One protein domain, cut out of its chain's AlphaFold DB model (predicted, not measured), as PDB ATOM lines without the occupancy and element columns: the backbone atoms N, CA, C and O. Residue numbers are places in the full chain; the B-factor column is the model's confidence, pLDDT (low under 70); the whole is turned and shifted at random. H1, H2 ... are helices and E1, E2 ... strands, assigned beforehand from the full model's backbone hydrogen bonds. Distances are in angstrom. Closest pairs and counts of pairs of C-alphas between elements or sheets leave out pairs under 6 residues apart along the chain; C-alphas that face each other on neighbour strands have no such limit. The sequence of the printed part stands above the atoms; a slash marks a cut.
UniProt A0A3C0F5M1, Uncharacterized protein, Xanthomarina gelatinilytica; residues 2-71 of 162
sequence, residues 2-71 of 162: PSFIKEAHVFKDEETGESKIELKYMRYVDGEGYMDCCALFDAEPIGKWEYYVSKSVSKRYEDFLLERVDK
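What this domain is: This is residues 2 to 71 of the 162 residues of an uncharacterized protein of Xanthomarina gelatinilytica (UniProt A0A3C0F5M1). A twisted sheet of three long strands, E1 to E3, with short E4 along one edge, has helix H1 over one face. The printed part has 70 residues with E1, E2, E3, E4 and H1 in that order, mostly strand; the antiparallel sheet runs E3, E2, E1, E4. It is compact, with a radius of gyration of the C-alphas of 12.7 A, and spans 41 by 22 by 20 A.

How they stand to each other: E1, residues 4 to 12, and E2, residues 19 to 29, form a hairpin; N 9 and O 22, 2.9 A apart, are within hydrogen-bond range. E2 and E3, residues 33 to 42, form another, with N 23 and O 39 at 2.8 A. These three make a meander, each the antiparallel neighbour of the one before. E4, residues 51 to 53, makes it a Greek key, the fourth strand beside the first, with N 8 and O 52 at 2.8 A. H1, residues 61 to 68, is on the sheet over E1, height 9.6 A, slantwise to it at 43 degrees on the local plane; their closest C-alphas, Phe 4 and Tyr 61, are 4.7 A apart. Every O i to N i+4 pair in H1 is within range.

Where its parts are: E1, 24.4 A long, begins at C-alpha 4 (-40.840, 34.657, 82.259) and bends by 50 degrees at residue 7. E2 measures 30.3 A, E3 29.1 A, E4 6.9 A; H1, 10.4 A, ends at C-alpha 68 (-41.377, 48.436, 80.056).

The domain as a whole: The farthest C-alphas, Gly 17 and Gly 31, are 41.3 A apart. The printed part has no cut and no long link; no printed residue is under 70 in pLDDT.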
ATOM      1  N   PRO A   2     -38.816  29.440  76.865       83.62
ATOM      2  CA  PRO A   2     -38.920  30.859  77.220       83.62
ATOM      3  C   PRO A   2     -38.670  31.158  78.707       83.62
ATOM      4  O   PRO A   2     -39.032  30.379  79.590       83.62
ATOM      5  N   SER A   3     -38.119  32.343  78.973       90.31
ATOM      6  CA  SER A   3     -37.999  32.928  80.315       90.31
ATOM      7  C   SER A   3     -39.181  33.852  80.616       90.31
ATOM      8  O   SER A   3     -39.671  34.542  79.723       90.31
ATOM      9  N   PHE A   4     -39.634  33.913  81.871       93.81
ATOM     10  CA  PHE A   4     -40.840  34.657  82.259       93.81
ATOM     11  C   PHE A   4     -40.602  35.602  83.430       93.81
ATOM     12  O   PHE A   4     -40.014  35.216  84.441       93.81
ATOM     13  N   ILE A   5     -41.117  36.827  83.328       94.88
ATOM     14  CA  ILE A   5     -41.063  37.801  84.421       94.88
ATOM     15  C   ILE A   5     -42.066  37.423  85.526       94.88
ATOM     16  O   ILE A   5     -43.218  37.076  85.247       94.88
ATOM     17  N   LYS A   6     -41.630  37.507  86.788       94.00
ATOM     18  CA  LYS A   6     -42.476  37.328  87.978       94.00
ATOM     19  C   LYS A   6     -42.825  38.670  88.604       94.00
ATOM     20  O   LYS A   6     -44.003  38.980  88.768       94.00
ATOM     21  N   GLU A   7     -41.811  39.466  88.918       95.00
ATOM     22  CA  GLU A   7     -41.950  40.734  89.637       95.00
ATOM     23  C   GLU A   7     -40.952  41.754  89.089       95.00
ATOM     24  O   GLU A   7     -39.855  41.384  88.669       95.00
ATOM     25  N   ALA A   8     -41.318  43.031  89.110       95.81
ATOM     26  CA  ALA A   8     -40.405  44.132  88.847       95.81
ATOM     27  C   ALA A   8     -40.693  45.295  89.794       95.81
ATOM     28  O   ALA A   8     -41.857  45.602  90.065       95.81
ATOM     29  N   HIS A   9     -39.640  45.957  90.256       96.69
ATOM     30  CA  HIS A   9     -39.735  47.091  91.161       96.69
ATOM     31  C   HIS A   9     -38.752  48.184  90.755       96.69
ATOM     32  O   HIS A   9     -37.570  47.919  90.538       96.69
ATOM     33  N   VAL A  10     -39.258  49.408  90.658       96.62
ATOM     34  CA  VAL A  10     -38.470  50.611  90.411       96.62
ATOM     35  C   VAL A  10     -38.197  51.276  91.747       96.62
ATOM     36  O   VAL A  10     -39.112  51.515  92.530       96.62
ATOM     37  N   PHE A  11     -36.942  51.604  92.000       94.56
ATOM     38  CA  PHE A  11     -36.539  52.349  93.181       94.56
ATOM     39  C   PHE A  11     -35.435  53.334  92.816       94.56
ATOM     40  O   PHE A  11     -34.821  53.237  91.757       94.56
ATOM     41  N   LYS A  12     -35.199  54.310  93.688       93.94
ATOM     42  CA  LYS A  12     -34.069  55.224  93.545       93.94
ATOM     43  C   LYS A  12     -32.964  54.794  94.481       93.94
ATOM     44  O   LYS A  12     -33.235  54.484  95.639       93.94
ATOM     45  N   ASP A  13     -31.745  54.783  93.971       91.50
ATOM     46  CA  ASP A  13     -30.568  54.594  94.803       91.50
ATOM     47  C   ASP A  13     -30.439  55.777  95.780       91.50
ATOM     48  O   ASP A  13     -30.540  56.937  95.372       91.50
ATOM     49  N   GLU A  14     -30.261  55.497  97.072       89.81
ATOM     50  CA  GLU A  14     -30.157  56.535  98.105       89.81
ATOM     51  C   GLU A  14     -28.861  57.352  97.988       89.81
ATOM     52  O   GLU A  14     -28.840  58.518  98.385       89.81
ATOM     53  N   GLU A  15     -27.794  56.771  97.430       89.12
ATOM     54  CA  GLU A  15     -26.490  57.422  97.305       89.12
ATOM     55  C   GLU A  15     -26.388  58.262  96.028       89.12
ATOM     56  O   GLU A  15     -25.927  59.405  96.074       89.12
ATOM     57  N   THR A  16     -26.814  57.714  94.884       88.69
ATOM     58  CA  THR A  16     -26.679  58.392  93.579       88.69
ATOM     59  C   THR A  16     -27.939  59.142  93.151       88.69
ATOM     60  O   THR A  16     -27.864  60.051  92.324       88.69
ATOM     61  N   GLY A  17     -29.104  58.796  93.708       89.94
ATOM     62  CA  GLY A  17     -30.405  59.328  93.295       89.94
ATOM     63  C   GLY A  17     -30.902  58.803  91.943       89.94
ATOM     64  O   GLY A  17     -31.967  59.231  91.485       89.94
ATOM     65  N   GLU A  18     -30.156  57.900  91.302       91.19
ATOM     66  CA  GLU A  18     -30.479  57.320  89.997       91.19
ATOM     67  C   GLU A  18     -31.576  56.254  90.116       91.19
ATOM     68  O   GLU A  18     -31.680  55.552  91.127       91.19
ATOM     69  N   SER A  19     -32.413  56.136  89.080       93.38
ATOM     70  CA  SER A  19     -33.425  55.079  89.001       93.38
ATOM     71  C   SER A  19     -32.774  53.725  88.740       93.38
ATOM     72  O   SER A  19     -31.959  53.570  87.829       93.38
ATOM     73  N   LYS A  20     -33.202  52.727  89.510       95.62
ATOM     74  CA  LYS A  20     -32.836  51.327  89.348       95.62
ATOM     75  C   LYS A  20     -34.082  50.466  89.252       95.62
ATOM     76  O   LYS A  20     -35.104  50.741  89.881       95.62
ATOM     77  N   ILE A  21     -33.981  49.398  88.472       96.62
ATOM     78  CA  ILE A  21     -35.057  48.430  88.281       96.62
ATOM     79  C   ILE A  21     -34.556  47.056  88.695       96.62
ATOM     80  O   ILE A  21     -33.675  46.484  88.051       96.62
ATOM     81  N   GLU A  22     -35.142  46.519  89.760       96.69
ATOM     82  CA  GLU A  22     -34.963  45.130  90.171       96.69
ATOM     83  C   GLU A  22     -36.037  44.264  89.507       96.69
ATOM     84  O   GLU A  22     -37.227  44.582  89.548       96.69
ATOM     85  N   LEU A  23     -35.619  43.153  88.909       96.06
ATOM     86  CA  LEU A  23     -36.488  42.171  88.274       96.06
ATOM     87  C   LEU A  23     -36.287  40.810  88.919       96.06
ATOM     88  O   LEU A  23     -35.154  40.354  89.059       96.06
ATOM     89  N   LYS A  24     -37.387  40.110  89.188       95.94
ATOM     90  CA  LYS A  24     -37.389  38.672  89.458       95.94
ATOM     91  C   LYS A  24     -38.042  37.949  88.303       95.94
ATOM     92  O   LYS A  24     -39.155  38.282  87.897       95.94
ATOM     93  N   TYR A  25     -37.372  36.935  87.792       94.62
ATOM     94  CA  TYR A  25     -37.834  36.158  86.653       94.62
ATOM     95  C   TYR A  25     -37.475  34.692  86.837       94.62
ATOM     96  O   TYR A  25     -36.678  34.336  87.699       94.62
ATOM     97  N   MET A  26     -38.089  33.837  86.032       93.19
ATOM     98  CA  MET A  26     -37.765  32.420  85.974       93.19
ATOM     99  C   MET A  26     -37.242  32.066  84.592       93.19
ATOM    100  O   MET A  26     -37.788  32.528  83.587       93.19
ATOM    101  N   ARG A  27     -36.214  31.224  84.547       90.50
ATOM    102  CA  ARG A  27     -35.672  30.667  83.303       90.50
ATOM    103  C   ARG A  27     -35.533  29.160  83.414       90.50
ATOM    104  O   ARG A  27     -35.345  28.643  84.515       90.50
ATOM    105  N   TYR A  28     -35.639  28.470  82.287       88.12
ATOM    106  CA  TYR A  28     -35.385  27.036  82.227       88.12
ATOM    107  C   TYR A  28     -33.880  26.774  82.135       88.12
ATOM    108  O   TYR A  28     -33.193  27.380  81.317       88.12
ATOM    109  N   VAL A  29     -33.385  25.866  82.971       84.56
ATOM    110  CA  VAL A  29     -32.004  25.388  82.965       84.56
ATOM    111  C   VAL A  29     -32.023  23.892  82.675       84.56
ATOM    112  O   VAL A  29     -32.683  23.121  83.378       84.56
ATOM    113  N   ASP A  30     -31.308  23.482  81.624       79.69
ATOM    114  CA  ASP A  30     -31.242  22.088  81.181       79.69
ATOM    115  C   ASP A  30     -30.835  21.164  82.343       79.69
ATOM    116  O   ASP A  30     -29.777  21.319  82.951       79.69
ATOM    117  N   GLY A  31     -31.688  20.185  82.652       82.00
ATOM    118  CA  GLY A  31     -31.473  19.215  83.733       82.00
ATOM    119  C   GLY A  31     -31.934  19.660  85.126       82.00
ATOM    120  O   GLY A  31     -32.119  18.799  85.985       82.00
ATOM    121  N   GLU A  32     -32.189  20.952  85.343       84.94
ATOM    122  CA  GLU A  32     -32.639  21.500  86.636       84.94
ATOM    123  C   GLU A  32     -34.092  22.000  86.602       84.94
ATOM    124  O   GLU A  32     -34.765  22.046  87.633       84.94
ATOM    125  N   GLY A  33     -34.620  22.306  85.415       87.94
ATOM    126  CA  GLY A  33     -35.969  22.837  85.248       87.94
ATOM    127  C   GLY A  33     -36.017  24.356  85.409       87.94
ATOM    128  O   GLY A  33     -35.045  25.054  85.132       87.94
ATOM    129  N   TYR A  34     -37.171  24.894  85.808       90.50
ATOM    130  CA  TYR A  34     -37.313  26.338  85.997       90.50
ATOM    131  C   TYR A  34     -36.686  26.801  87.312       90.50
ATOM    132  O   TYR A  34     -37.063  26.328  88.384       90.50
ATOM    133  N   MET A  35     -35.796  27.785  87.216       92.19
ATOM    134  CA  MET A  35     -35.116  28.408  88.346       92.19
ATOM    135  C   MET A  35     -35.448  29.889  88.455       92.19
ATOM    136  O   MET A  35     -35.563  30.579  87.440       92.19
ATOM    137  N   ASP A  36     -35.523  30.379  89.691       93.56
ATOM    138  CA  ASP A  36     -35.708  31.797  89.984       93.56
ATOM    139  C   ASP A  36     -34.385  32.553  89.912       93.56
ATOM    140  O   ASP A  36     -33.360  32.123  90.438       93.56
ATOM    141  N   CYS A  37     -34.423  33.689  89.228       93.94
ATOM    142  CA  CYS A  37     -33.297  34.567  88.966       93.94
ATOM    143  C   CYS A  37     -33.686  36.013  89.285       93.94
ATOM    144  O   CYS A  37     -34.856  36.397  89.187       93.94
ATOM    145  N   CYS A  38     -32.682  36.820  89.619       94.75
ATOM    146  CA  CYS A  38     -32.834  38.254  89.825       94.75
ATOM    147  C   CYS A  38     -31.906  39.017  88.880       94.75
ATOM    148  O   CYS A  38     -30.789  38.576  88.611       94.75
ATOM    149  N   ALA A  39     -32.362  40.169  88.402       94.88
ATOM    150  CA  ALA A  39     -31.556  41.113  87.639       94.88
ATOM    151  C   ALA A  39     -31.755  42.525  88.190       94.88
ATOM    152  O   ALA A  39     -32.842  42.862  88.657       94.88
ATOM    153  N   LEU A  40     -30.709  43.341  88.115       96.25
ATOM    154  CA  LEU A  40     -30.731  44.744  88.501       96.25
ATOM    155  C   LEU A  40     -30.213  45.571  87.326       96.25
ATOM    156  O   LEU A  40     -29.152  45.260  86.784       96.25
ATOM    157  N   PHE A  41     -30.957  46.606  86.950       95.75
ATOM    158  CA  PHE A  41     -30.581  47.518  85.876       95.75
ATOM    159  C   PHE A  41     -30.585  48.962  86.359       95.75
ATOM    160  O   PHE A  41     -31.562  49.406  86.963       95.75
ATOM    161  N   ASP A  42     -29.534  49.698  86.011       94.81
ATOM    162  CA  ASP A  42     -29.499  51.157  86.096       94.81
ATOM    163  C   ASP A  42     -30.255  51.704  84.874       94.81
ATOM    164  O   ASP A  42     -29.692  51.884  83.789       94.81
ATOM    165  N   ALA A  43     -31.577  51.815  85.006       94.62
ATOM    166  CA  ALA A  43     -32.489  52.148  83.920       94.62
ATOM    167  C   ALA A  43     -33.768  52.821  84.438       94.62
ATOM    168  O   ALA A  43     -34.177  52.662  85.592       94.62
ATOM    169  N   GLU A  44     -34.434  53.545  83.544       95.25
ATOM    170  CA  GLU A  44     -35.723  54.178  83.809       95.25
ATOM    171  C   GLU A  44     -36.876  53.294  83.302       95.25
ATOM    172  O   GLU A  44     -36.748  52.611  82.277       95.25
ATOM    173  N   PRO A  45     -38.031  53.282  83.984       95.94
ATOM    174  CA  PRO A  45     -39.216  52.611  83.477       95.94
ATOM    175  C   PRO A  45     -39.801  53.371  82.279       95.94
ATOM    176  O   PRO A  45     -39.981  54.588  82.303       95.94
ATOM    177  N   ILE A  46     -40.216  52.643  81.244       94.44
ATOM    178  CA  ILE A  46     -41.035  53.207  80.167       94.44
ATOM    179  C   ILE A  46     -42.441  53.465  80.724       94.44
ATOM    180  O   ILE A  46     -43.225  52.542  80.972       94.44
ATOM    181  N   GLY A  47     -42.777  54.742  80.914       89.50
ATOM    182  CA  GLY A  47     -44.069  55.185  81.437       89.50
ATOM    183  C   GLY A  47     -43.996  55.627  82.899       89.50
ATOM    184  O   GLY A  47     -43.070  56.319  83.295       89.50
ATOM    185  N   LYS A  48     -45.028  55.307  83.689       89.25
ATOM    186  CA  LYS A  48     -45.169  55.737  85.097       89.25
ATOM    187  C   LYS A  48     -45.517  54.567  86.020       89.25
ATOM    188  O   LYS A  48     -46.474  54.643  86.785       89.25
ATOM    189  N   TRP A  49     -44.822  53.447  85.860       93.81
ATOM    190  CA  TRP A  49     -45.012  52.278  86.714       93.81
ATOM    191  C   TRP A  49     -43.861  52.182  87.719       93.81
ATOM    192  O   TRP A  49     -42.723  52.469  87.373       93.81
ATOM    193  N   GLU A  50     -44.181  51.787  88.949       92.75
ATOM    194  CA  GLU A  50     -43.198  51.585  90.029       92.75
ATOM    195  C   GLU A  50     -43.121  50.116  90.447       92.75
ATOM    196  O   GLU A  50     -42.075  49.619  90.847       92.75
ATOM    197  N   TYR A  51     -44.231  49.390  90.309       94.25
ATOM    198  CA  TYR A  51     -44.325  47.990  90.685       94.25
ATOM    199  C   TYR A  51     -45.088  47.193  89.634       94.25
ATOM    200  O   TYR A  51     -46.116  47.635  89.110       94.25
ATOM    201  N   TYR A  52     -44.594  45.995  89.347       93.19
ATOM    202  CA  TYR A  52     -45.226  45.034  88.460       93.19
ATOM    203  C   TYR A  52     -45.184  43.649  89.096       93.19
ATOM    204  O   TYR A  52     -44.133  43.179  89.523       93.19
ATOM    205  N   VAL A  53     -46.331  42.973  89.100       92.12
ATOM    206  CA  VAL A  53     -46.437  41.553  89.446       92.12
ATOM    207  C   VAL A  53     -47.179  40.857  88.332       92.12
ATOM    208  O   VAL A  53     -48.284  41.249  87.941       92.12
ATOM    209  N   SER A  54     -46.560  39.801  87.836       87.50
ATOM    210  CA  SER A  54     -47.131  38.944  86.822       87.50
ATOM    211  C   SER A  54     -48.300  38.162  87.423       87.50
ATOM    212  O   SER A  54     -48.126  37.349  88.329       87.50
ATOM    213  N   LYS A  55     -49.524  38.417  86.941       80.12
ATOM    214  CA  LYS A  55     -50.733  37.706  87.409       80.12
ATOM    215  C   LYS A  55     -50.737  36.230  87.000       80.12
ATOM    216  O   LYS A  55     -51.404  35.417  87.629       80.12
ATOM    217  N   SER A  56     -50.028  35.903  85.925       77.00
ATOM    218  CA  SER A  56     -49.832  34.554  85.404       77.00
ATOM    219  C   SER A  56     -48.466  34.483  84.730       77.00
ATOM    220  O   SER A  56     -48.015  35.475  84.164       77.00
ATOM    221  N   VAL A  57     -47.828  33.311  84.738       70.25
ATOM    222  CA  VAL A  57     -46.540  33.068  84.062       70.25
ATOM    223  C   VAL A  57     -46.750  33.059  82.543       70.25
ATOM    224  O   VAL A  57     -46.828  32.013  81.912       70.25
ATOM    225  N   SER A  58     -46.964  34.239  81.965       78.94
ATOM    226  CA  SER A  58     -47.308  34.409  80.549       78.94
ATOM    227  C   SER A  58     -46.460  35.464  79.857       78.94
ATOM    228  O   SER A  58     -46.180  35.334  78.667       78.94
ATOM    229  N   LYS A  59     -46.017  36.499  80.579       89.75
ATOM    230  CA  LYS A  59     -45.190  37.546  79.983       89.75
ATOM    231  C   LYS A  59     -43.736  37.087  79.911       89.75
ATOM    232  O   LYS A  59     -43.122  36.813  80.945       89.75
ATOM    233  N   ARG A  60     -43.199  37.009  78.690       91.88
ATOM    234  CA  ARG A  60     -41.790  36.683  78.461       91.88
ATOM    235  C   ARG A  60     -40.900  37.792  79.015       91.88
ATOM    236  O   ARG A  60     -41.270  38.968  78.984       91.88
ATOM    237  N   TYR A  61     -39.751  37.406  79.552       93.44
ATOM    238  CA  TYR A  61     -38.814  38.322  80.197       93.44
ATOM    239  C   TYR A  61     -38.297  39.384  79.218       93.44
ATOM    240  O   TYR A  61     -38.357  40.579  79.501       93.44
ATOM    241  N   GLU A  62     -37.858  38.957  78.038       92.69
ATOM    242  CA  GLU A  62     -37.338  39.833  76.995       92.69
ATOM    243  C   GLU A  62     -38.402  40.794  76.438       92.69
ATOM    244  O   GLU A  62     -38.099  41.961  76.194       92.69
ATOM    245  N   ASP A  63     -39.662  40.356  76.333       91.94
ATOM    246  CA  ASP A  63     -40.778  41.218  75.918       91.94
ATOM    247  C   ASP A  63     -41.105  42.262  76.991       91.94
ATOM    248  O   ASP A  63     -41.463  43.396  76.678       91.94
ATOM    249  N   PHE A  64     -40.997  41.891  78.272       94.31
ATOM    250  CA  PHE A  64     -41.163  42.839  79.371       94.31
ATOM    251  C   PHE A  64     -40.082  43.920  79.322       94.31
ATOM    252  O   PHE A  64     -40.419  45.101  79.373       94.31
ATOM    253  N   LEU A  65     -38.810  43.532  79.173       95.00
ATOM    254  CA  LEU A  65     -37.710  44.486  79.025       95.00
ATOM    255  C   LEU A  65     -37.942  45.423  77.837       95.00
ATOM    256  O   LEU A  65     -37.858  46.636  77.998       95.00
ATOM    257  N   LEU A  66     -38.316  44.872  76.678       92.81
ATOM    258  CA  LEU A  66     -38.553  45.639  75.455       92.81
ATOM    259  C   LEU A  66     -39.658  46.700  75.604       92.81
ATOM    260  O   LEU A  66     -39.558  47.777  75.017       92.81
ATOM    261  N   GLU A  67     -40.726  46.383  76.336       93.12
ATOM    262  CA  GLU A  67     -41.918  47.231  76.450       93.12
ATOM    263  C   GLU A  67     -41.900  48.180  77.652       93.12
ATOM    264  O   GLU A  67     -42.588  49.203  77.632       93.12
ATOM    265  N   ARG A  68     -41.211  47.805  78.737       93.88
ATOM    266  CA  ARG A  68     -41.377  48.436  80.056       93.88
ATOM    267  C   ARG A  68     -40.115  49.068  80.611       93.88
ATOM    268  O   ARG A  68     -40.246  49.853  81.548       93.88
ATOM    269  N   VAL A  69     -38.942  48.766  80.066       95.94
ATOM    270  CA  VAL A  69     -37.650  49.244  80.573       95.94
ATOM    271  C   VAL A  69     -36.926  50.015  79.478       95.94
ATOM    272  O   VAL A  69     -36.916  49.590  78.324       95.94
ATOM    273  N   ASP A  70     -36.346  51.165  79.823       95.62
ATOM    274  CA  ASP A  70     -35.586  51.950  78.857       95.62
ATOM    275  C   ASP A  70     -34.380  51.164  78.325       95.62
ATOM    276  O   ASP A  70     -33.726  50.396  79.038       95.62
ATOM    277  N   LYS A  71     -34.091  51.341  77.035       93.50
ATOM    278  CA  LYS A  71     -33.112  50.529  76.309       93.50
ATOM    279  C   LYS A  71     -31.702  51.045  76.550       93.50
ATOM    280  O   LYS A  71     -31.068  51.588  75.648       93.50
TER     281      LYS A  71